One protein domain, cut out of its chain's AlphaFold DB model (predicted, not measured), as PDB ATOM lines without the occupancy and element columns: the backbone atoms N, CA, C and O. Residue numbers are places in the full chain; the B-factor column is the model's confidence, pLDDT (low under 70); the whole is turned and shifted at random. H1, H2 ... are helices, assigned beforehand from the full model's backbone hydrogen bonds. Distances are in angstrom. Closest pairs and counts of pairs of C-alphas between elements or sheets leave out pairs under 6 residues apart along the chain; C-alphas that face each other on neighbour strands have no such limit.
ATOM      1  N   ASP A   6      31.034 -26.968 -63.775       90.81
ATOM      2  CA  ASP A   6      30.830 -27.660 -65.051       90.81
ATOM      3  C   ASP A   6      31.149 -29.163 -64.967       90.81
ATOM      4  O   ASP A   6      30.438 -29.984 -65.544       90.81
ATOM      5  N   ASP A   7      32.185 -29.540 -64.209       93.31
ATOM      6  CA  ASP A   7      32.600 -30.937 -64.030       93.31
ATOM      7  C   ASP A   7      31.587 -31.697 -63.169       93.31
ATOM      8  O   ASP A   7      31.154 -32.789 -63.536       93.31
ATOM      9  N   HIS A   8      31.123 -31.105 -62.065       95.19
ATOM     10  CA  HIS A   8      30.087 -31.731 -61.244       95.19
ATOM     11  C   HIS A   8      28.773 -31.912 -62.008       95.19
ATOM     12  O   HIS A   8      28.213 -33.007 -61.980       95.19
ATOM     13  N   LEU A   9      28.300 -30.906 -62.748       94.50
ATOM     14  CA  LEU A   9      27.083 -31.056 -63.553       94.50
ATOM     15  C   LEU A   9      27.260 -32.045 -64.706       94.50
ATOM     16  O   LEU A   9      26.374 -32.867 -64.931       94.50
ATOM     17  N   GLY A  10      28.409 -32.031 -65.387       94.62
ATOM     18  CA  GLY A  10      28.721 -32.996 -66.441       94.62
ATOM     19  C   GLY A  10      28.748 -34.438 -65.926       94.62
ATOM     20  O   GLY A  10      28.145 -35.327 -66.529       94.62
ATOM     21  N   ARG A  11      29.377 -34.680 -64.768       96.06
ATOM     22  CA  ARG A  11      29.357 -35.996 -64.106       96.06
ATOM     23  C   ARG A  11      27.960 -36.374 -63.629       96.06
ATOM     24  O   ARG A  11      27.574 -37.526 -63.797       96.06
ATOM     25  N   GLY A  12      27.195 -35.419 -63.099       96.06
ATOM     26  CA  GLY A  12      25.800 -35.613 -62.709       96.06
ATOM     27  C   GLY A  12      24.927 -36.056 -63.882       96.06
ATOM     28  O   GLY A  12      24.245 -37.073 -63.781       96.06
ATOM     29  N   ALA A  13      25.025 -35.368 -65.021       94.88
ATOM     30  CA  ALA A  13      24.342 -35.735 -66.261       94.88
ATOM     31  C   ALA A  13      24.784 -37.106 -66.787       94.88
ATOM     32  O   ALA A  13      23.947 -37.944 -67.116       94.88
ATOM     33  N   GLY A  14      26.089 -37.386 -66.793       95.00
ATOM     34  CA  GLY A  14      26.614 -38.689 -67.206       95.00
ATOM     35  C   GLY A  14      26.154 -39.838 -66.300       95.00
ATOM     36  O   GLY A  14      25.784 -40.902 -66.796       95.00
ATOM     37  N   ALA A  15      26.152 -39.636 -64.981       94.88
ATOM     38  CA  ALA A  15      25.639 -40.602 -64.015       94.88
ATOM     39  C   ALA A  15      24.134 -40.821 -64.204       94.88
ATOM     40  O   ALA A  15      23.688 -41.967 -64.270       94.88
ATOM     41  N   PHE A  16      23.370 -39.739 -64.393       94.62
ATOM     42  CA  PHE A  16      21.938 -39.811 -64.654       94.62
ATOM     43  C   PHE A  16      21.655 -40.615 -65.920       94.62
ATOM     44  O   PHE A  16      20.888 -41.574 -65.865       94.62
ATOM     45  N   ALA A  17      22.332 -40.319 -67.034       92.44
ATOM     46  CA  ALA A  17      22.208 -41.052 -68.295       92.44
ATOM     47  C   ALA A  17      22.493 -42.558 -68.135       92.44
ATOM     48  O   ALA A  17      21.771 -43.384 -68.690       92.44
ATOM     49  N   ARG A  18      23.480 -42.923 -67.304       91.81
ATOM     50  CA  ARG A  18      23.809 -44.318 -66.952       91.81
ATOM     51  C   ARG A  18      22.905 -44.941 -65.878       91.81
ATOM     52  O   ARG A  18      23.199 -46.047 -65.439       91.81
ATOM     53  N   ARG A  19      21.836 -44.257 -65.446       87.56
ATOM     54  CA  ARG A  19      20.904 -44.700 -64.385       87.56
ATOM     55  C   ARG A  19      21.551 -44.837 -62.999       87.56
ATOM     56  O   ARG A  19      20.994 -45.468 -62.108       87.56
ATOM     57  N   ALA A  20      22.706 -44.212 -62.786       89.12
ATOM     58  CA  ALA A  20      23.350 -44.111 -61.480       89.12
ATOM     59  C   ALA A  20      22.774 -42.909 -60.709       89.12
ATOM     60  O   ALA A  20      23.460 -41.923 -60.443       89.12
ATOM     61  N   ASP A  21      21.481 -42.959 -60.391       90.75
ATOM     62  CA  ASP A  21      20.726 -41.781 -59.948       90.75
ATOM     63  C   ASP A  21      21.182 -41.227 -58.584       90.75
ATOM     64  O   ASP A  21      21.177 -40.014 -58.374       90.75
ATOM     65  N   GLU A  22      21.646 -42.081 -57.668       89.50
ATOM     66  CA  GLU A  22      22.253 -41.636 -56.404       89.50
ATOM     67  C   GLU A  22      23.575 -40.891 -56.613       89.50
ATOM     68  O   GLU A  22      23.873 -39.914 -55.923       89.50
ATOM     69  N   GLU A  23      24.380 -41.344 -57.575       92.06
ATOM     70  CA  GLU A  23      25.616 -40.671 -57.971       92.06
ATOM     71  C   GLU A  23      25.305 -39.331 -58.636       92.06
ATOM     72  O   GLU A  23      25.929 -38.323 -58.297       92.06
ATOM     73  N   ALA A  24      24.285 -39.297 -59.497       95.38
ATOM     74  CA  ALA A  24      23.784 -38.068 -60.097       95.38
ATOM     75  C   ALA A  24      23.330 -37.065 -59.027       95.38
ATOM     76  O   ALA A  24      23.749 -35.909 -59.061       95.38
ATOM     77  N   LEU A  25      22.553 -37.509 -58.031       95.88
ATOM     78  CA  LEU A  25      22.117 -36.668 -56.916       95.88
ATOM     79  C   LEU A  25      23.306 -36.109 -56.126       95.88
ATOM     80  O   LEU A  25      23.323 -34.922 -55.810       95.88
ATOM     81  N   ARG A  26      24.326 -36.932 -55.843       94.62
ATOM     82  CA  ARG A  26      25.560 -36.484 -55.173       94.62
ATOM     83  C   ARG A  26      26.243 -35.365 -55.951       94.62
ATOM     84  O   ARG A  26      26.588 -34.339 -55.376       94.62
ATOM     85  N   HIS A  27      26.410 -35.548 -57.256       96.38
ATOM     86  CA  HIS A  27      27.052 -34.558 -58.114       96.38
ATOM     87  C   HIS A  27      26.235 -33.271 -58.254       96.38
ATOM     88  O   HIS A  27      26.811 -32.185 -58.222       96.38
ATOM     89  N   LEU A  28      24.905 -33.366 -58.333       97.00
ATOM     90  CA  LEU A  28      24.023 -32.198 -58.342       97.00
ATOM     91  C   LEU A  28      24.069 -31.430 -57.015       97.00
ATOM     92  O   LEU A  28      24.049 -30.200 -57.025       97.00
ATOM     93  N   LEU A  29      24.186 -32.128 -55.882       96.19
ATOM     94  CA  LEU A  29      24.372 -31.501 -54.573       96.19
ATOM     95  C   LEU A  29      25.696 -30.738 -54.486       96.19
ATOM     96  O   LEU A  29      25.697 -29.598 -54.023       96.19
ATOM     97  N   GLU A  30      26.805 -31.314 -54.962       95.50
ATOM     98  CA  GLU A  30      28.082 -30.589 -55.011       95.50
ATOM     99  C   GLU A  30      28.014 -29.390 -55.966       95.50
ATOM    100  O   GLU A  30      28.395 -28.282 -55.589       95.50
ATOM    101  N   ALA A  31      27.435 -29.559 -57.159       95.25
ATOM    102  CA  ALA A  31      27.212 -28.457 -58.093       95.25
ATOM    103  C   ALA A  31      26.406 -27.318 -57.444       95.25
ATOM    104  O   ALA A  31      26.793 -26.147 -57.519       95.25
ATOM    105  N   TRP A  32      25.320 -27.650 -56.740       95.94
ATOM    106  CA  TRP A  32      24.538 -26.661 -56.009       95.94
ATOM    107  C   TRP A  32      25.347 -26.004 -54.889       95.94
ATOM    108  O   TRP A  32      25.219 -24.801 -54.678       95.94
ATOM    109  N   ARG A  33      26.232 -26.733 -54.201       93.81
ATOM    110  CA  ARG A  33      27.085 -26.139 -53.162       93.81
ATOM    111  C   ARG A  33      28.042 -25.078 -53.671       93.81
ATOM    112  O   ARG A  33      28.324 -24.134 -52.934       93.81
ATOM    113  N   HIS A  34      28.474 -25.195 -54.922       91.81
ATOM    114  CA  HIS A  34      29.315 -24.197 -55.568       91.81
ATOM    115  C   HIS A  34      28.549 -22.956 -56.039       91.81
ATOM    116  O   HIS A  34      29.080 -21.854 -55.930       91.81
ATOM    117  N   CYS A  35      27.329 -23.111 -56.567       92.50
ATOM    118  CA  CYS A  35      26.609 -22.007 -57.222       92.50
ATOM    119  C   CYS A  35      25.389 -21.465 -56.465       92.50
ATOM    120  O   CYS A  35      24.930 -20.378 -56.790       92.50
ATOM    121  N   ARG A  36      24.823 -22.225 -55.519       93.69
ATOM    122  CA  ARG A  36      23.547 -21.957 -54.818       93.69
ATOM    123  C   ARG A  36      22.379 -21.559 -55.733       93.69
ATOM    124  O   ARG A  36      21.431 -20.921 -55.289       93.69
ATOM    125  N   HIS A  37      22.423 -21.944 -57.007       94.25
ATOM    126  CA  HIS A  37      21.461 -21.486 -58.005       94.25
ATOM    127  C   HIS A  37      20.129 -22.242 -57.914       94.25
ATOM    128  O   HIS A  37      20.110 -23.465 -57.745       94.25
ATOM    129  N   GLU A  38      19.011 -21.538 -58.114       94.19
ATOM    130  CA  GLU A  38      17.657 -22.098 -57.991       94.19
ATOM    131  C   GLU A  38      17.392 -23.277 -58.938       94.19
ATOM    132  O   GLU A  38      16.867 -24.297 -58.504       94.19
ATOM    133  N   ARG A  39      17.813 -23.195 -60.209       94.62
ATOM    134  CA  ARG A  39      17.609 -24.278 -61.192       94.62
ATOM    135  C   ARG A  39      18.244 -25.599 -60.750       94.62
ATOM    136  O   ARG A  39      17.605 -26.643 -60.813       94.62
ATOM    137  N   VAL A  40      19.478 -25.553 -60.235       96.12
ATOM    138  CA  VAL A  40      20.159 -26.756 -59.728       96.12
ATOM    139  C   VAL A  40      19.463 -27.267 -58.465       96.12
ATOM    140  O   VAL A  40      19.304 -28.474 -58.295       96.12
ATOM    141  N   ALA A  41      18.983 -26.361 -57.609       96.50
ATOM    142  CA  ALA A  41      18.214 -26.713 -56.421       96.50
ATOM    143  C   ALA A  41      16.927 -27.483 -56.772       96.50
ATOM    144  O   ALA A  41      16.646 -28.522 -56.178       96.50
ATOM    145  N   VAL A  42      16.192 -27.020 -57.790       96.19
ATOM    146  CA  VAL A  42      14.979 -27.677 -58.302       96.19
ATOM    147  C   VAL A  42      15.296 -29.058 -58.880       96.19
ATOM    148  O   VAL A  42      14.564 -30.008 -58.616       96.19
ATOM    149  N   LEU A  43      16.397 -29.208 -59.621       97.50
ATOM    150  CA  LEU A  43      16.847 -30.515 -60.117       97.50
ATOM    151  C   LEU A  43      17.164 -31.492 -58.978       97.50
ATOM    152  O   LEU A  43      16.727 -32.643 -59.025       97.50
ATOM    153  N   VAL A  44      17.882 -31.037 -57.943       97.75
ATOM    154  CA  VAL A  44      18.169 -31.832 -56.737       97.75
ATOM    155  C   VAL A  44      16.872 -32.272 -56.061       97.75
ATOM    156  O   VAL A  44      16.717 -33.447 -55.739       97.75
ATOM    157  N   GLU A  45      15.935 -31.346 -55.854       96.38
ATOM    158  CA  GLU A  45      14.652 -31.624 -55.207       96.38
ATOM    159  C   GLU A  45      13.805 -32.610 -56.010       96.38
ATOM    160  O   GLU A  45      13.328 -33.587 -55.435       96.38
ATOM    161  N   ARG A  46      13.662 -32.411 -57.326       96.31
ATOM    162  CA  ARG A  46      12.901 -33.316 -58.201       96.31
ATOM    163  C   ARG A  46      13.513 -34.710 -58.244       96.31
ATOM    164  O   ARG A  46      12.805 -35.695 -58.044       96.31
ATOM    165  N   LEU A  47      14.829 -34.810 -58.447       96.00
ATOM    166  CA  LEU A  47      15.508 -36.103 -58.485       96.00
ATOM    167  C   LEU A  47      15.399 -36.825 -57.139       96.00
ATOM    168  O   LEU A  47      15.067 -38.008 -57.109       96.00
ATOM    169  N   ALA A  48      15.638 -36.124 -56.028       94.69
ATOM    170  CA  ALA A  48      15.506 -36.711 -54.702       94.69
ATOM    171  C   ALA A  48      14.060 -37.148 -54.422       94.69
ATOM    172  O   ALA A  48      13.861 -38.249 -53.918       94.69
ATOM    173  N   ALA A  49      13.064 -36.335 -54.788       92.56
ATOM    174  CA  ALA A  49      11.652 -36.672 -54.635       92.56
ATOM    175  C   ALA A  49      11.278 -37.929 -55.429       92.56
ATOM    176  O   ALA A  49      10.641 -38.814 -54.862       92.56
ATOM    177  N   ARG A  50      11.731 -38.051 -56.686       91.81
ATOM    178  CA  ARG A  50      11.529 -39.254 -57.511       91.81
ATOM    179  C   ARG A  50      12.151 -40.491 -56.862       91.81
ATOM    180  O   ARG A  50      11.489 -41.514 -56.741       91.81
ATOM    181  N   LEU A  51      13.394 -40.388 -56.385       88.81
ATOM    182  CA  LEU A  51      14.104 -41.511 -55.757       88.81
ATOM    183  C   LEU A  51      13.492 -41.948 -54.420       88.81
ATOM    184  O   LEU A  51      13.644 -43.099 -54.022       88.81
ATOM    185  N   THR A  52      12.790 -41.046 -53.733       87.94
ATOM    186  CA  THR A  52      12.090 -41.353 -52.480       87.94
ATOM    187  C   THR A  52      10.579 -41.521 -52.642       87.94
ATOM    188  O   THR A  52       9.878 -41.651 -51.639       87.94
ATOM    189  N   ALA A  53      10.056 -41.507 -53.871       85.75
ATOM    190  CA  ALA A  53       8.627 -41.627 -54.122       85.75
ATOM    191  C   ALA A  53       8.098 -42.970 -53.589       85.75
ATOM    192  O   ALA A  53       8.673 -44.028 -53.838       85.75
ATOM    193  N   GLY A  54       7.010 -42.921 -52.816       76.38
ATOM    194  CA  GLY A  54       6.409 -44.104 -52.188       76.38
ATOM    195  C   GLY A  54       7.155 -44.646 -50.963       76.38
ATOM    196  O   GLY A  54       6.698 -45.619 -50.369       76.38
ATOM    197  N   LEU A  55       8.271 -44.033 -50.550       80.06
ATOM    198  CA  LEU A  55       8.969 -44.417 -49.324       80.06
ATOM    199  C   LEU A  55       8.375 -43.683 -48.118       80.06
ATOM    200  O   LEU A  55       8.155 -42.473 -48.165       80.06
ATOM    201  N   ALA A  56       8.164 -44.402 -47.014       78.81
ATOM    202  CA  ALA A  56       7.684 -43.805 -45.770       78.81
ATOM    203  C   ALA A  56       8.693 -42.779 -45.209       78.81
ATOM    204  O   ALA A  56       9.906 -42.957 -45.403       78.81
ATOM    205  N   PRO A  57       8.244 -41.749 -44.470       83.62
ATOM    206  CA  PRO A  57       9.132 -40.891 -43.692       83.62
ATOM    207  C   PRO A  57      10.109 -41.711 -42.841       83.62
ATOM    208  O   PRO A  57       9.789 -42.810 -42.385       83.62
ATOM    209  N   LEU A  58      11.326 -41.201 -42.666       81.88
ATOM    210  CA  LEU A  58      12.354 -41.872 -41.876       81.88
ATOM    211  C   LEU A  58      12.448 -41.178 -40.524       81.88
ATOM    212  O   LEU A  58      12.951 -40.060 -40.453       81.88
ATOM    213  N   GLU A  59      11.972 -41.833 -39.470       77.50
ATOM    214  CA  GLU A  59      12.249 -41.389 -38.105       77.50
ATOM    215  C   GLU A  59      13.734 -41.586 -37.785       77.50
ATOM    216  O   GLU A  59      14.363 -42.551 -38.227       77.50
ATOM    217  N   PHE A  60      14.316 -40.657 -37.031       78.25
ATOM    218  CA  PHE A  60      15.727 -40.709 -36.679       78.25
ATOM    219  C   PHE A  60      15.963 -40.130 -35.291       78.25
ATOM    220  O   PHE A  60      15.455 -39.066 -34.940       78.25
ATOM    221  N   ASP A  61      16.805 -40.824 -34.533       68.25
ATOM    222  CA  ASP A  61      17.322 -40.362 -33.252       68.25
ATOM    223  C   ASP A  61      18.811 -39.991 -33.383       68.25
ATOM    224  O   ASP A  61      19.524 -40.516 -34.254       68.25
ATOM    225  N   PRO A  62      19.325 -39.105 -32.515       63.56
ATOM    226  CA  PRO A  62      20.755 -38.832 -32.429       63.56
ATOM    227  C   PRO A  62      21.553 -40.128 -32.234       63.56
ATOM    228  O   PRO A  62      21.247 -40.919 -31.346       63.56
ATOM    229  N   GLY A  63      22.589 -40.335 -33.049       59.47
ATOM    230  CA  GLY A  63      23.447 -41.525 -32.974       59.47
ATOM    231  C   GLY A  63      22.926 -42.753 -33.728       59.47
ATOM    232  O   GLY A  63      23.603 -43.778 -33.735       59.47
ATOM    233  N   THR A  64      21.773 -42.667 -34.399       65.69
ATOM    234  CA  THR A  64      21.341 -43.713 -35.339       65.69
ATOM    235  C   THR A  64      22.251 -43.768 -36.568       65.69
ATOM    236  O   THR A  64      22.836 -42.766 -36.984       65.69
ATOM    237  N   ILE A  65      22.380 -44.948 -37.179       61.16
ATOM    238  CA  ILE A  65      23.329 -45.155 -38.280       61.16
ATOM    239  C   ILE A  65      23.020 -44.312 -39.524       61.16
ATOM    240  O   ILE A  65      23.947 -43.897 -40.217       61.16
ATOM    241  N   HIS A  66      21.744 -44.001 -39.766       62.78
ATOM    242  CA  HIS A  66      21.299 -43.099 -40.835       62.78
ATOM    243  C   HIS A  66      21.926 -41.705 -40.684       62.78
ATOM    244  O   HIS A  66      22.505 -41.142 -41.612       62.78
ATOM    245  N   VAL A  67      21.936 -41.193 -39.452       64.44
ATOM    246  CA  VAL A  67      22.562 -39.912 -39.111       64.44
ATOM    247  C   VAL A  67      24.082 -39.966 -39.283       64.44
ATOM    248  O   VAL A  67      24.676 -38.992 -39.738       64.44
ATOM    249  N   LEU A  68      24.715 -41.096 -38.952       64.56
ATOM    250  CA  LEU A  68      26.170 -41.255 -39.047       64.56
ATOM    251  C   LEU A  68      26.664 -41.415 -40.491       64.56
ATOM    252  O   LEU A  68      27.743 -40.929 -40.821       64.56
ATOM    253  N   LYS A  69      25.900 -42.100 -41.351       73.31
ATOM    254  CA  LYS A  69      26.285 -42.356 -42.749       73.31
ATOM    255  C   LYS A  69      25.941 -41.201 -43.695       73.31
ATOM    256  O   LYS A  69      26.492 -41.174 -44.793       73.31
ATOM    257  N   GLN A  70      25.050 -40.284 -43.296       79.75
ATOM    258  CA  GLN A  70      24.635 -39.097 -44.065       79.75
ATOM    259  C   GLN A  70      24.322 -39.405 -45.539       79.75
ATOM    260  O   GLN A  70      24.767 -38.707 -46.456       79.75
ATOM    261  N   ARG A  71      23.577 -40.489 -45.796       82.25
ATOM    262  CA  ARG A  71      23.254 -40.888 -47.171       82.25
ATOM    263  C   ARG A  71      22.341 -39.829 -47.797       82.25
ATOM    264  O   ARG A  71      21.265 -39.581 -47.255       82.25
ATOM    265  N   PRO A  72      22.685 -39.236 -48.958       84.50
ATOM    266  CA  PRO A  72      21.911 -38.137 -49.534       84.50
ATOM    267  C   PRO A  72      20.416 -38.429 -49.688       84.50
ATOM    268  O   PRO A  72      19.612 -37.530 -49.464       84.50
ATOM    269  N   LEU A  73      20.033 -39.663 -50.027       82.88
ATOM    270  CA  LEU A  73      18.631 -40.068 -50.174       82.88
ATOM    271  C   LEU A  73      17.818 -40.023 -48.877       82.88
ATOM    272  O   LEU A  73      16.613 -39.782 -48.916       82.88
ATOM    273  N   GLU A  74      18.453 -40.246 -47.728       84.88
ATOM    274  CA  GLU A  74      17.754 -40.316 -46.443       84.88
ATOM    275  C   GLU A  74      17.226 -38.945 -46.021       84.88
ATOM    276  O   GLU A  74      16.150 -38.871 -45.428       84.88
ATOM    277  N   LEU A  75      17.906 -37.858 -46.411       91.44
ATOM    278  CA  LEU A  75      17.538 -36.503 -46.001       91.44
ATOM    279  C   LEU A  75      16.092 -36.150 -46.355       91.44
ATOM    280  O   LEU A  75      15.375 -35.617 -45.516       91.44
ATOM    281  N   THR A  76      15.632 -36.468 -47.567       91.69
ATOM    282  CA  THR A  76      14.255 -36.155 -47.986       91.69
ATOM    283  C   THR A  76      13.230 -36.856 -47.085       91.69
ATOM    284  O   THR A  76      12.256 -36.238 -46.653       91.69
ATOM    285  N   ARG A  77      13.477 -38.125 -46.733       88.94
ATOM    286  CA  ARG A  77      12.604 -38.915 -45.848       88.94
ATOM    287  C   ARG A  77      12.666 -38.428 -44.398       88.94
ATOM    288  O   ARG A  77      11.637 -38.396 -43.726       88.94
ATOM    289  N   MET A  78      13.848 -38.034 -43.927       90.44
ATOM    290  CA  MET A  78      14.048 -37.435 -42.604       90.44
ATOM    291  C   MET A  78      13.298 -36.107 -42.491       90.44
ATOM    292  O   MET A  78      12.573 -35.879 -41.528       90.44
ATOM    293  N   LEU A  79      13.410 -35.240 -43.498       93.44
ATOM    294  CA  LEU A  79      12.714 -33.956 -43.533       93.44
ATOM    295  C   LEU A  79      11.187 -34.114 -43.547       93.44
ATOM    296  O   LEU A  79      10.496 -33.331 -42.893       93.44
ATOM    297  N   ALA A  80      10.663 -35.142 -44.223       91.38
ATOM    298  CA  ALA A  80       9.249 -35.499 -44.140       91.38
ATOM    299  C   ALA A  80       8.840 -35.865 -42.700       91.38
ATOM    300  O   ALA A  80       7.860 -35.323 -42.194       91.38
ATOM    301  N   ALA A  81       9.632 -36.689 -42.001       88.50
ATOM    302  CA  ALA A  81       9.361 -37.067 -40.611       88.50
ATOM    303  C   ALA A  81       9.416 -35.862 -39.656       88.50
ATOM    304  O   ALA A  81       8.559 -35.718 -38.783       88.50
ATOM    305  N   VAL A  82      10.378 -34.949 -39.851       92.06
ATOM    306  CA  VAL A  82      10.466 -33.695 -39.083       92.06
ATOM    307  C   VAL A  82       9.204 -32.859 -39.254       92.06
ATOM    308  O   VAL A  82       8.661 -32.349 -38.271       92.06
ATOM    309  N   ARG A  83       8.727 -32.722 -40.493       92.69
ATOM    310  CA  ARG A  83       7.512 -31.967 -40.794       92.69
ATOM    311  C   ARG A  83       6.274 -32.615 -40.174       92.69
ATOM    312  O   ARG A  83       5.493 -31.912 -39.543       92.69
ATOM    313  N   GLU A  84       6.109 -33.928 -40.289       89.50
ATOM    314  CA  GLU A  84       4.977 -34.626 -39.666       89.50
ATOM    315  C   GLU A  84       4.999 -34.517 -38.137       89.50
ATOM    316  O   GLU A  84       3.974 -34.245 -37.512       89.50
ATOM    317  N   GLY A  85       6.168 -34.687 -37.511       86.75
ATOM    318  CA  GLY A  85       6.321 -34.520 -36.065       86.75
ATOM    319  C   GLY A  85       5.986 -33.098 -35.603       86.75
ATOM    320  O   GLY A  85       5.401 -32.910 -34.532       86.75
ATOM    321  N   ALA A  86       6.307 -32.105 -36.434       89.81
ATOM    322  CA  ALA A  86       5.941 -30.715 -36.214       89.81
ATOM    323  C   ALA A  86       4.423 -30.485 -36.311       89.81
ATOM    324  O   ALA A  86       3.827 -29.891 -35.412       89.81
ATOM    325  N   GLU A  87       3.772 -31.023 -37.344       90.44
ATOM    326  CA  GLU A  87       2.316 -30.941 -37.530       90.44
ATOM    327  C   GLU A  87       1.543 -31.595 -36.367       90.44
ATOM    328  O   GLU A  87       0.462 -31.133 -36.001       90.44
ATOM    329  N   ARG A  88       2.127 -32.609 -35.711       88.19
ATOM    330  CA  ARG A  88       1.568 -33.251 -34.505       88.19
ATOM    331  C   ARG A  88       1.810 -32.480 -33.194       88.19
ATOM    332  O   ARG A  88       1.305 -32.894 -32.154       88.19
ATOM    333  N   GLY A  89       2.561 -31.375 -33.207       86.75
ATOM    334  CA  GLY A  89       2.756 -30.517 -32.028       86.75
ATOM    335  C   GLY A  89       3.936 -30.882 -31.111       86.75
ATOM    336  O   GLY A  89       4.054 -30.330 -30.017       86.75
ATOM    337  N   PHE A  90       4.842 -31.777 -31.516       84.25
ATOM    338  CA  PHE A  90       5.918 -32.276 -30.645       84.25
ATOM    339  C   PHE A  90       7.179 -31.385 -30.635       84.25
ATOM    340  O   PHE A  90       8.234 -31.762 -31.149       84.25
ATOM    341  N   ALA A  91       7.117 -30.212 -29.993       81.69
ATOM    342  CA  ALA A  91       8.206 -29.216 -29.999       81.69
ATOM    343  C   ALA A  91       9.575 -29.737 -29.493       81.69
ATOM    344  O   ALA A  91      10.624 -29.360 -30.022       81.69
ATOM    345  N   GLY A  92       9.589 -30.614 -28.481       78.94
ATOM    346  CA  GLY A  92      10.826 -31.216 -27.961       78.94
ATOM    347  C   GLY A  92      11.522 -32.124 -28.981       78.94
ATOM    348  O   GLY A  92      12.730 -32.009 -29.186       78.94
ATOM    349  N   SER A  93      10.739 -32.965 -29.666       84.00
ATOM    350  CA  SER A  93      11.228 -33.856 -30.726       84.00
ATOM    351  C   SER A  93      11.712 -33.064 -31.943       84.00
ATOM    352  O   SER A  93      12.806 -33.315 -32.453       84.00
ATOM    353  N   LEU A  94      10.968 -32.022 -32.341       89.12
ATOM    354  CA  LEU A  94      11.364 -31.141 -33.439       89.12
ATOM    355  C   LEU A  94      12.736 -30.507 -33.184       89.12
ATOM    356  O   LEU A  94      13.626 -30.579 -34.029       89.12
ATOM    357  N   ARG A  95      12.942 -29.913 -32.002       90.38
ATOM    358  CA  ARG A  95      14.217 -29.267 -31.658       90.38
ATOM    359  C   ARG A  95      15.389 -30.242 -31.731       90.38
ATOM    360  O   ARG A  95      16.461 -29.870 -32.209       90.38
ATOM    361  N   GLN A  96      15.195 -31.467 -31.252       88.62
ATOM    362  CA  GLN A  96      16.230 -32.492 -31.300       88.62
ATOM    363  C   GLN A  96      16.524 -32.932 -32.738       88.62
ATOM    364  O   GLN A  96      17.690 -33.009 -33.122       88.62
ATOM    365  N   SER A  97      15.481 -33.122 -33.543       90.19
ATOM    366  CA  SER A  97      15.604 -33.483 -34.956       90.19
ATOM    367  C   SER A  97      16.361 -32.414 -35.750       90.19
ATOM    368  O   SER A  97      17.302 -32.728 -36.474       90.19
ATOM    369  N   LEU A  98      16.036 -31.131 -35.550       92.75
ATOM    370  CA  LEU A  98      16.745 -30.020 -36.194       92.75
ATOM    371  C   LEU A  98      18.225 -29.954 -35.779       92.75
ATOM    372  O   LEU A  98      19.084 -29.655 -36.602       92.75
ATOM    373  N   ARG A  99      18.561 -30.265 -34.520       90.94
ATOM    374  CA  ARG A  99      19.970 -30.316 -34.084       90.94
ATOM    375  C   ARG A  99      20.748 -31.405 -34.802       90.94
ATOM    376  O   ARG A  99      21.869 -31.153 -35.219       90.94
ATOM    377  N   VAL A 100      20.149 -32.581 -34.961       89.50
ATOM    378  CA  VAL A 100      20.755 -33.687 -35.706       89.50
ATOM    379  C   VAL A 100      20.972 -33.307 -37.172       89.50
ATOM    380  O   VAL A 100      22.037 -33.566 -37.725       89.50
ATOM    381  N   LEU A 101      20.001 -32.627 -37.786       91.25
ATOM    382  CA  LEU A 101      20.129 -32.134 -39.158       91.25
ATOM    383  C   LEU A 101      21.221 -31.066 -39.319       91.25
ATOM    384  O   LEU A 101      21.689 -30.862 -40.429       91.25
ATOM    385  N   ARG A 102      21.680 -30.412 -38.244       88.62
ATOM    386  CA  ARG A 102      22.763 -29.414 -38.317       88.62
ATOM    387  C   ARG A 102      24.121 -30.020 -38.651       88.62
ATOM    388  O   ARG A 102      24.997 -29.316 -39.138       88.62
ATOM    389  N   GLU A 103      24.287 -31.309 -38.388       86.25
ATOM    390  CA  GLU A 103      25.496 -32.039 -38.763       86.25
ATOM    391  C   GLU A 103      25.540 -32.337 -40.270       86.25
ATOM    392  O   GLU A 103      26.579 -32.734 -40.796       86.25
ATOM    393  N   TRP A 104      24.426 -32.134 -40.982       87.00
ATOM    394  CA  TRP A 104      24.390 -32.224 -42.433       87.00
ATOM    395  C   TRP A 104      24.918 -30.923 -43.040       87.00
ATOM    396  O   TRP A 104      24.581 -29.821 -42.607       87.00
ATOM    397  N   GLY A 105      25.752 -31.053 -44.072       88.25
ATOM    398  CA  GLY A 105      26.233 -29.905 -44.836       88.25
ATOM    399  C   GLY A 105      25.110 -29.183 -45.588       88.25
ATOM    400  O   GLY A 105      23.967 -29.631 -45.636       88.25
ATOM    401  N   ALA A 106      25.456 -28.070 -46.231       93.50
ATOM    402  CA  ALA A 106      24.505 -27.274 -47.001       93.50
ATOM    403  C   ALA A 106      23.790 -28.111 -48.082       93.50
ATOM    404  O   ALA A 106      24.447 -28.721 -48.935       93.50
ATOM    405  N   ASP A 107      22.456 -28.089 -48.070       96.19
ATOM    406  CA  ASP A 107      21.586 -28.850 -48.975       96.19
ATOM    407  C   ASP A 107      20.322 -28.032 -49.315       96.19
ATOM    408  O   ASP A 107      19.701 -27.486 -48.397       96.19
ATOM    409  N   PRO A 108      19.913 -27.923 -50.596       96.94
ATOM    410  CA  PRO A 108      18.772 -27.089 -50.975       96.94
ATOM    411  C   PRO A 108      17.443 -27.627 -50.444       96.94
ATOM    412  O   PRO A 108      16.502 -26.862 -50.238       96.94
ATOM    413  N   ARG A 109      17.363 -28.936 -50.174       96.94
ATOM    414  CA  ARG A 109      16.128 -29.606 -49.740       96.94
ATOM    415  C   ARG A 109      15.696 -29.182 -48.341       96.94
ATOM    416  O   ARG A 109      14.533 -29.359 -47.985       96.94
ATOM    417  N   PHE A 110      16.596 -28.589 -47.553       96.75
ATOM    418  CA  PHE A 110      16.245 -27.977 -46.275       96.75
ATOM    419  C   PHE A 110      15.246 -26.831 -46.437       96.75
ATOM    420  O   PHE A 110      14.340 -26.685 -45.617       96.75
ATOM    421  N   THR A 111      15.390 -26.022 -47.484       96.19
ATOM    422  CA  THR A 111      14.738 -24.714 -47.588       96.19
ATOM    423  C   THR A 111      13.215 -24.774 -47.523       96.19
ATOM    424  O   THR A 111      12.650 -24.085 -46.667       96.19
ATOM    425  N   PRO A 112      12.518 -25.607 -48.325       96.12
ATOM    426  CA  PRO A 112      11.059 -25.661 -48.279       96.12
ATOM    427  C   PRO A 112      10.534 -26.056 -46.893       96.12
ATOM    428  O   PRO A 112       9.541 -25.508 -46.413       96.12
ATOM    429  N   VAL A 113      11.228 -26.980 -46.223       96.31
ATOM    430  CA  VAL A 113      10.812 -27.523 -44.925       96.31
ATOM    431  C   VAL A 113      11.096 -26.535 -43.798       96.31
ATOM    432  O   VAL A 113      10.208 -26.276 -42.991       96.31
ATOM    433  N   LEU A 114      12.278 -25.915 -43.758       96.81
ATOM    434  CA  LEU A 114      12.618 -24.933 -42.723       96.81
ATOM    435  C   LEU A 114      11.743 -23.676 -42.805       96.81
ATOM    436  O   LEU A 114      11.305 -23.174 -41.770       96.81
ATOM    437  N   VAL A 115      11.432 -23.200 -44.014       97.12
ATOM    438  CA  VAL A 115      10.501 -22.076 -44.216       97.12
ATOM    439  C   VAL A 115       9.089 -22.448 -43.754       97.12
ATOM    440  O   VAL A 115       8.440 -21.650 -43.075       97.12
ATOM    441  N   ALA A 116       8.610 -23.655 -44.071       96.69
ATOM    442  CA  ALA A 116       7.307 -24.127 -43.609       96.69
ATOM    443  C   ALA A 116       7.245 -24.217 -42.075       96.69
ATOM    444  O   ALA A 116       6.306 -23.701 -41.472       96.69
ATOM    445  N   LEU A 117       8.270 -24.792 -41.437       96.06
ATOM    446  CA  LEU A 117       8.369 -24.897 -39.977       96.06
ATOM    447  C   LEU A 117       8.412 -23.524 -39.293       96.06
ATOM    448  O   LEU A 117       7.776 -23.338 -38.257       96.06
ATOM    449  N   ALA A 118       9.112 -22.546 -39.876       96.12
ATOM    450  CA  ALA A 118       9.183 -21.186 -39.340       96.12
ATOM    451  C   ALA A 118       7.812 -20.489 -39.304       96.12
ATOM    452  O   ALA A 118       7.577 -19.628 -38.458       96.12
ATOM    453  N   ARG A 119       6.904 -20.869 -40.213       96.25
ATOM    454  CA  ARG A 119       5.527 -20.357 -40.291       96.25
ATOM    455  C   ARG A 119       4.563 -21.066 -39.333       96.25
ATOM    456  O   ARG A 119       3.462 -20.569 -39.114       96.25
ATOM    457  N   MET A 120       4.941 -22.214 -38.768       95.12
ATOM    458  CA  MET A 120       4.104 -22.942 -37.811       95.12
ATOM    459  C   MET A 120       4.155 -22.286 -36.420       95.12
ATOM    460  O   MET A 120       5.188 -21.722 -36.055       95.12
ATOM    461  N   PRO A 121       3.104 -22.422 -35.584       91.31
ATOM    462  CA  PRO A 121       3.105 -21.880 -34.218       91.31
ATOM    463  C   PRO A 121       4.323 -22.318 -33.393       91.31
ATOM    464  O   PRO A 121       4.951 -21.513 -32.707       91.31
ATOM    465  N   MET A 122       4.722 -23.583 -33.533       89.12
ATOM    466  CA  MET A 122       5.894 -24.133 -32.852       89.12
ATOM    467  C   MET A 122       7.237 -23.582 -33.339       89.12
ATOM    468  O   MET A 122       8.232 -23.711 -32.635       89.12
ATOM    469  N   GLY A 123       7.293 -22.935 -34.507       86.94
ATOM    470  CA  GLY A 123       8.503 -22.269 -34.989       86.94
ATOM    471  C   GLY A 123       8.980 -21.156 -34.050       86.94
ATOM    472  O   GLY A 123      10.157 -20.808 -34.071       86.94
ATOM    473  N   SER A 124       8.087 -20.638 -33.198       89.31
ATOM    474  CA  SER A 124       8.370 -19.600 -32.196       89.31
ATOM    475  C   SER A 124       8.606 -20.140 -30.776       89.31
ATOM    476  O   SER A 124       8.873 -19.356 -29.867       89.31
ATOM    477  N   GLU A 125       8.523 -21.456 -30.563       91.25
ATOM    478  CA  GLU A 125       8.787 -22.091 -29.265       91.25
ATOM    479  C   GLU A 125      10.245 -21.908 -28.828       91.25
ATOM    480  O   GLU A 125      11.170 -21.873 -29.643       91.25
ATOM    481  N   VAL A 126      10.476 -21.839 -27.516       90.56
ATOM    482  CA  VAL A 126      11.791 -21.502 -26.947       90.56
ATOM    483  C   VAL A 126      12.893 -22.413 -27.503       90.56
ATOM    484  O   VAL A 126      12.839 -23.636 -27.378       90.56
ATOM    485  N   GLY A 127      13.927 -21.815 -28.101       91.50
ATOM    486  CA  GLY A 127      15.097 -22.513 -28.642       91.50
ATOM    487  C   GLY A 127      14.918 -23.164 -30.021       91.50
ATOM    488  O   GLY A 127      15.916 -23.611 -30.585       91.50
ATOM    489  N   ILE A 128      13.706 -23.214 -30.593       94.06
ATOM    490  CA  ILE A 128      13.504 -23.620 -31.997       94.06
ATOM    491  C   ILE A 128      14.021 -22.550 -32.978       94.06
ATOM    492  O   ILE A 128      14.787 -22.931 -33.867       94.06
ATOM    493  N   PRO A 129      13.726 -21.239 -32.809       96.06
ATOM    494  CA  PRO A 129      14.234 -20.188 -33.692       96.06
ATOM    495  C   PRO A 129      15.750 -20.208 -33.886       96.06
ATOM    496  O   PRO A 129      16.225 -20.020 -35.003       96.06
ATOM    497  N   ASP A 130      16.516 -20.470 -32.821       95.19
ATOM    498  CA  ASP A 130      17.980 -20.515 -32.880       95.19
ATOM    499  C   ASP A 130      18.487 -21.613 -33.815       95.19
ATOM    500  O   ASP A 130      19.305 -21.340 -34.695       95.19
ATOM    501  N   VAL A 131      17.992 -22.844 -33.636       94.94
ATOM    502  CA  VAL A 131      18.420 -24.005 -34.431       94.94
ATOM    503  C   VAL A 131      17.913 -23.884 -35.867       94.94
ATOM    504  O   VAL A 131      18.673 -24.124 -36.802       94.94
ATOM    505  N   LEU A 132      16.660 -23.457 -36.049       95.88
ATOM    506  CA  LEU A 132      16.045 -23.275 -37.360       95.88
ATOM    507  C   LEU A 132      16.786 -22.213 -38.184       95.88
ATOM    508  O   LEU A 132      17.162 -22.470 -39.323       95.88
ATOM    509  N   CYS A 133      17.057 -21.043 -37.601       96.56
ATOM    510  CA  CYS A 133      17.780 -19.971 -38.287       96.56
ATOM    511  C   CYS A 133      19.240 -20.348 -38.570       96.56
ATOM    512  O   CYS A 133      19.758 -19.993 -39.624       96.56
ATOM    513  N   ALA A 134      19.892 -21.095 -37.668       95.56
ATOM    514  CA  ALA A 134      21.235 -21.614 -37.919       95.56
ATOM    515  C   ALA A 134      21.261 -22.573 -39.122       95.56
ATOM    516  O   ALA A 134      22.147 -22.459 -39.961       95.56
ATOM    517  N   LEU A 135      20.274 -23.468 -39.243       96.06
ATOM    518  CA  LEU A 135      20.150 -24.362 -40.398       96.06
ATOM    519  C   LEU A 135      19.882 -23.609 -41.705       96.06
ATOM    520  O   LEU A 135      20.494 -23.934 -42.716       96.06
ATOM    521  N   ILE A 136      19.004 -22.600 -41.690       96.38
ATOM    522  CA  ILE A 136      18.745 -21.750 -42.866       96.38
ATOM    523  C   ILE A 136      20.035 -21.058 -43.316       96.38
ATOM    524  O   ILE A 136      20.357 -21.051 -44.503       96.38
ATOM    525  N   GLU A 137      20.791 -20.507 -42.367       95.00
ATOM    526  CA  GLU A 137      22.074 -19.869 -42.647       95.00
ATOM    527  C   GLU A 137      23.098 -20.868 -43.206       95.00
ATOM    528  O   GLU A 137      23.777 -20.560 -44.183       95.00
ATOM    529  N   THR A 138      23.187 -22.075 -42.634       94.38
ATOM    530  CA  THR A 138      24.065 -23.145 -43.137       94.38
ATOM    531  C   THR A 138      23.660 -23.625 -44.530       94.38
ATOM    532  O   THR A 138      24.537 -23.874 -45.355       94.38
ATOM    533  N   ALA A 139      22.360 -23.744 -44.818       94.56
ATOM    534  CA  ALA A 139      21.874 -24.107 -46.146       94.56
ATOM    535  C   ALA A 139      22.263 -23.040 -47.180       94.56
ATOM    536  O   ALA A 139      22.745 -23.388 -48.257       94.56
ATOM    537  N   GLY A 140      22.116 -21.754 -46.836       94.19
ATOM    538  CA  GLY A 140      22.551 -20.647 -47.692       94.19
ATOM    539  C   GLY A 140      21.779 -20.559 -49.011       94.19
ATOM    540  O   GLY A 140      22.337 -20.158 -50.029       94.19
ATOM    541  N   ASP A 141      20.518 -20.992 -49.018       95.62
ATOM    542  CA  ASP A 141      19.679 -21.038 -50.213       95.62
ATOM    543  C   ASP A 141      18.958 -19.694 -50.440       95.62
ATOM    544  O   ASP A 141      18.130 -19.298 -49.608       95.62
ATOM    545  N   PRO A 142      19.211 -18.988 -51.559       94.38
ATOM    546  CA  PRO A 142      18.593 -17.691 -51.827       94.38
ATOM    547  C   PRO A 142      17.067 -17.770 -51.960       94.38
ATOM    548  O   PRO A 142      16.387 -16.780 -51.691       94.38
ATOM    549  N   ARG A 143      16.496 -18.942 -52.285       95.19
ATOM    550  CA  ARG A 143      15.037 -19.137 -52.379       95.19
ATOM    551  C   ARG A 143      14.320 -18.921 -51.042       95.19
ATOM    552  O   ARG A 143      13.112 -18.700 -51.023       95.19
ATOM    553  N   ALA A 144      15.045 -18.958 -49.920       96.50
ATOM    554  CA  ALA A 144      14.492 -18.695 -48.594       96.50
ATOM    555  C   ALA A 144      14.204 -17.202 -48.337       96.50
ATOM    556  O   ALA A 144      13.400 -16.886 -47.464       96.50
ATOM    557  N   LEU A 145      14.843 -16.279 -49.065       95.94
ATOM    558  CA  LEU A 145      14.835 -14.847 -48.742       95.94
ATOM    559  C   LEU A 145      13.439 -14.225 -48.742       95.94
ATOM    560  O   LEU A 145      13.023 -13.689 -47.716       95.94
ATOM    561  N   GLU A 146      12.714 -14.301 -49.858       96.56
ATOM    562  CA  GLU A 146      11.385 -13.680 -49.966       96.56
ATOM    563  C   GLU A 146      10.381 -14.286 -48.970       96.56
ATOM    564  O   GLU A 146       9.811 -13.530 -48.176       96.56
ATOM    565  N   PRO A 147      10.238 -15.626 -48.863       97.50
ATOM    566  CA  PRO A 147       9.342 -16.227 -47.875       97.50
ATOM    567  C   PRO A 147       9.642 -15.835 -46.421       97.50
ATOM    568  O   PRO A 147       8.717 -15.744 -45.606       97.50
ATOM    569  N   LEU A 148      10.920 -15.636 -46.080       97.38
ATOM    570  CA  LEU A 148      11.353 -15.239 -44.739       97.38
ATOM    571  C   LEU A 148      11.202 -13.736 -44.493       97.38
ATOM    572  O   LEU A 148      10.907 -13.357 -43.361       97.38
ATOM    573  N   ARG A 149      11.351 -12.884 -45.515       97.56
ATOM    574  CA  ARG A 149      11.034 -11.447 -45.432       97.56
ATOM    575  C   ARG A 149       9.548 -11.234 -45.171       97.56
ATOM    576  O   ARG A 149       9.193 -10.488 -44.260       97.56
ATOM    577  N   GLU A 150       8.691 -11.947 -45.900       97.69
ATOM    578  CA  GLU A 150       7.241 -11.952 -45.675       97.69
ATOM    579  C   GLU A 150       6.897 -12.391 -44.247       97.69
ATOM    580  O   GLU A 150       6.157 -11.706 -43.538       97.69
ATOM    581  N   LEU A 151       7.484 -13.506 -43.791       96.81
ATOM    582  CA  LEU A 151       7.296 -13.993 -42.425       96.81
ATOM    583  C   LEU A 151       7.766 -12.957 -41.399       96.81
ATOM    584  O   LEU A 151       7.052 -12.657 -40.446       96.81
ATOM    585  N   ARG A 152       8.950 -12.374 -41.604       97.19
ATOM    586  CA  ARG A 152       9.525 -11.367 -40.710       97.19
ATOM    587  C   ARG A 152       8.641 -10.128 -40.589       97.19
ATOM    588  O   ARG A 152       8.535  -9.588 -39.486       97.19
ATOM    589  N   ALA A 153       8.020  -9.689 -41.681       97.19
ATOM    590  CA  ALA A 153       7.107  -8.549 -41.693       97.19
ATOM    591  C   ALA A 153       5.819  -8.812 -40.892       97.19
ATOM    592  O   ALA A 153       5.258  -7.881 -40.319       97.19
ATOM    593  N   GLY A 154       5.371 -10.070 -40.817       96.25
ATOM    594  CA  GLY A 154       4.184 -10.474 -40.058       96.25
ATOM    595  C   GLY A 154       4.409 -10.719 -38.559       96.25
ATOM    596  O   GLY A 154       3.437 -10.853 -37.817       96.25
ATOM    597  N   LEU A 155       5.660 -10.797 -38.092       95.62
ATOM    598  CA  LEU A 155       5.980 -11.101 -36.693       95.62
ATOM    599  C   LEU A 155       6.008  -9.840 -35.808       95.62
ATOM    600  O   LEU A 155       6.485  -8.788 -36.244       95.62
ATOM    601  N   PRO A 156       5.569  -9.933 -34.536       94.31
ATOM    602  CA  PRO A 156       5.591  -8.793 -33.632       94.31
ATOM    603  C   PRO A 156       7.033  -8.370 -33.299       94.31
ATOM    604  O   PRO A 156       7.925  -9.223 -33.182       94.31
ATOM    605  N   PRO A 157       7.283  -7.063 -33.095       90.88
ATOM    606  CA  PRO A 157       8.584  -6.577 -32.650       90.88
ATOM    607  C   PRO A 157       9.022  -7.263 -31.351       90.88
ATOM    608  O   PRO A 157       8.247  -7.368 -30.404       90.88
ATOM    609  N   GLY A 158      10.272  -7.728 -31.304       88.56
ATOM    610  CA  GLY A 158      10.840  -8.394 -30.127       88.56
ATOM    611  C   GLY A 158      10.549  -9.892 -30.015       88.56
ATOM    612  O   GLY A 158      11.113 -10.532 -29.131       88.56
ATOM    613  N   ALA A 159       9.742 -10.481 -30.911       94.06
ATOM    614  CA  ALA A 159       9.669 -11.935 -31.016       94.06
ATOM    615  C   ALA A 159      11.056 -12.517 -31.316       94.06
ATOM    616  O   ALA A 159      11.789 -12.004 -32.164       94.06
ATOM    617  N   GLU A 160      11.394 -13.621 -30.655       94.44
ATOM    618  CA  GLU A 160      12.715 -14.233 -30.792       94.44
ATOM    619  C   GLU A 160      13.009 -14.628 -32.246       94.44
ATOM    620  O   GLU A 160      14.069 -14.303 -32.777       94.44
ATOM    621  N   LEU A 161      12.032 -15.220 -32.940       94.88
ATOM    622  CA  LEU A 161      12.157 -15.542 -34.363       94.88
ATOM    623  C   LEU A 161      12.396 -14.294 -35.227       94.88
ATOM    624  O   LEU A 161      13.254 -14.324 -36.103       94.88
ATOM    625  N   ALA A 162      11.710 -13.181 -34.953       96.56
ATOM    626  CA  ALA A 162      11.907 -11.931 -35.688       96.56
ATOM    627  C   ALA A 162      13.349 -11.414 -35.541       96.56
ATOM    628  O   ALA A 162      14.009 -11.119 -36.536       96.56
ATOM    629  N   ARG A 163      13.867 -11.407 -34.306       96.19
ATOM    630  CA  ARG A 163      15.247 -11.012 -33.993       96.19
ATOM    631  C   ARG A 163      16.278 -11.901 -34.690       96.19
ATOM    632  O   ARG A 163      17.306 -11.408 -35.147       96.19
ATOM    633  N   ARG A 164      16.031 -13.213 -34.761       96.56
ATOM    634  CA  ARG A 164      16.921 -14.159 -35.453       96.56
ATOM    635  C   ARG A 164      16.893 -13.962 -36.970       96.56
ATOM    636  O   ARG A 164      17.955 -13.964 -37.590       96.56
ATOM    637  N   LEU A 165      15.720 -13.727 -37.558       97.06
ATOM    638  CA  LEU A 165      15.583 -13.453 -38.992       97.06
ATOM    639  C   LEU A 165      16.276 -12.148 -39.410       97.06
ATOM    640  O   LEU A 165      16.909 -12.130 -40.461       97.06
ATOM    641  N   ASP A 166      16.257 -11.108 -38.567       96.44
ATOM    642  CA  ASP A 166      16.997  -9.855 -38.816       96.44
ATOM    643  C   ASP A 166      18.514 -10.077 -38.968       96.44
ATOM    644  O   ASP A 166      19.193  -9.312 -39.649       96.44
ATOM    645  N   VAL A 167      19.054 -11.138 -38.356       96.38
ATOM    646  CA  VAL A 167      20.470 -11.518 -38.471       96.38
ATOM    647  C   VAL A 167      20.728 -12.396 -39.696       96.38
ATOM    648  O   VAL A 167      21.769 -12.254 -40.338       96.38
ATOM    649  N   VAL A 168      19.814 -13.315 -40.018       96.19
ATOM    650  CA  VAL A 168      20.004 -14.291 -41.104       96.19
ATOM    651  C   VAL A 168      19.762 -13.681 -42.483       96.19
ATOM    652  O   VAL A 168      20.533 -13.959 -43.397       96.19
ATOM    653  N   LEU A 169      18.738 -12.838 -42.650       96.62
ATOM    654  CA  LEU A 169      18.355 -12.299 -43.961       96.62
ATOM    655  C   LEU A 169      19.520 -11.592 -44.690       96.62
ATOM    656  O   LEU A 169      19.795 -11.974 -45.828       96.62
ATOM    657  N   PRO A 170      20.291 -10.676 -44.062       96.00
ATOM    658  CA  PRO A 170      21.429 -10.033 -44.730       96.00
ATOM    659  C   PRO A 170      22.544 -11.006 -45.138       96.00
ATOM    660  O   PRO A 170      23.307 -10.731 -46.059       96.00
ATOM    661  N   ARG A 171      22.664 -12.158 -44.462       94.12
ATOM    662  CA  ARG A 171      23.680 -13.179 -44.775       94.12
ATOM    663  C   ARG A 171      23.321 -14.009 -46.005       94.12
ATOM    664  O   ARG A 171      24.210 -14.599 -46.614       94.12
ATOM    665  N   LEU A 172      22.040 -14.053 -46.370       91.25
ATOM    666  CA  LEU A 172      21.554 -14.773 -47.546       91.25
ATOM    667  C   LEU A 172      21.595 -13.918 -48.826       91.25
ATOM    668  O   LEU A 172      21.706 -14.466 -49.920       91.25
ATOM    669  N   GLU A 173      21.550 -12.588 -48.712       91.00
ATOM    670  CA  GLU A 173      21.524 -11.655 -49.853       91.00
ATOM    671  C   GLU A 173      22.653 -11.828 -50.886       91.00
ATOM    672  O   GLU A 173      22.353 -11.759 -52.081       91.00
ATOM    673  N   PRO A 174      23.919 -12.106 -50.503       88.69
ATOM    674  CA  PRO A 174      25.005 -12.260 -51.473       88.69
ATOM    675  C   PRO A 174      24.789 -13.382 -52.501       88.69
ATOM    676  O   PRO A 174      25.402 -13.357 -53.565       88.69
ATOM    677  N   TRP A 175      23.922 -14.356 -52.209       82.12
ATOM    678  CA  TRP A 175      23.711 -15.537 -53.050       82.12
ATOM    679  C   TRP A 175      22.715 -15.320 -54.201       82.12
ATOM    680  O   TRP A 175      22.665 -16.135 -55.116       82.12
ATOM    681  N   VAL A 176      21.948 -14.224 -54.204       79.25
ATOM    682  CA  VAL A 176      20.873 -13.969 -55.191       79.25
ATOM    683  C   VAL A 176      21.405 -13.650 -56.594       79.25
ATOM    684  O   VAL A 176      20.715 -13.865 -57.584       79.25
TER     685      VAL A 176
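Overview. This is residues 6 to 176 of the 487 residues of the protein "TIGR02996 domain-containing protein" of Pyxidicoccus fallax (UniProt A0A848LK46). Six helices stack side by side as a two-layer slab, with H5, H7 and H10 in one layer running one way and H6, H9 and H11 in the other running back. At the end where H5 begins, H1, H2 and H3 fold back and forth, and H2 and H3 stand across H5; H1 packs on H2 alone and lies farthest of the helices from the middle of the whole. The 171 printed residues hold eleven named helices, H1 to H11 in chain order, and no named strand: the class is all helix. The whole is compact, with a radius of gyration of the C-alphas of 16.2 A, and its C-alphas span 52 by 35 by 24 A.

Along the chain. H5, residues 72 to 87, runs 24.1 A from C-alpha 72 at (21.911, -38.137, -49.534). Equally long by residues is H11, 160 to 175, which runs 24.9 A and ends at C-alpha 175 at (23.711, -15.537, -53.050). Between them come H6, 91 to 101, H7, 110 to 119, the short H8, 121 to 124, H9, 128 to 139, and H10, 142 to 154, 20.0 A long. Before H5 come H1, 6 to 17, from C-alpha 6 at (30.830, -27.660, -65.051); H2, 21 to 35, 20.8 A; H3, 38 to 51, 19.9 A; and the short H4, 65 to 69.

Arrangement. H5, H6, H7, H9, H10 and H11 form an up-and-down bundle, each running against the one before it. H5 and H9 are the hubs, touching four helices each. H5 touches H7 the same way at a shallow tilt of 8 degrees, closest at C-alphas 79 and 113, 6.9 A. H5 and H6 are a hairpin, closest at C-alphas 86 and 94, 6.1 A. H7 touches H10, with C-alphas 111 and 144 closest at 6.1 A. H9 touches H11 at a shallow tilt of 3 degrees, with C-alphas 129 and 161 closest at 5.1 A. H8 only just touches H11, with 3 pairs of C-alphas within 8 A, closest at C-alphas 124 and 161, 6.0 A. H3 is about perpendicular to H5 at 88 degrees; its residues 48 to 51 touch H5, closest at C-alphas 48 and 73, 6.4 A. H1 and H2 are a hairpin, closest at C-alphas 12 and 24, 4.1 A; H1 and H5 are apart. H4 is close to but not clearly touching H5, with C-alphas 66 and 74 closest at 7.2 A. Every O i to N i+4 pair is within hydrogen-bond range in H1, H2, H3, H4, H6, H7 and H9, against 10 of 12 in H5, 7 of 9 in H10 and 7 of 12 in H11; H8 is too short for such a pair.

Size, cuts and confidence. The outline is only just elongated, and the C-alphas farthest apart, of Arg 18 and Pro 157, are 53.2 A apart. The printed part has no cut. The link from H3 to H4, residues 52 to 64, is long. H11 has a kink of 34 degrees near residue 168. The mean pLDDT of the printed part is 90.8, and residues 61 to 68 are under 70.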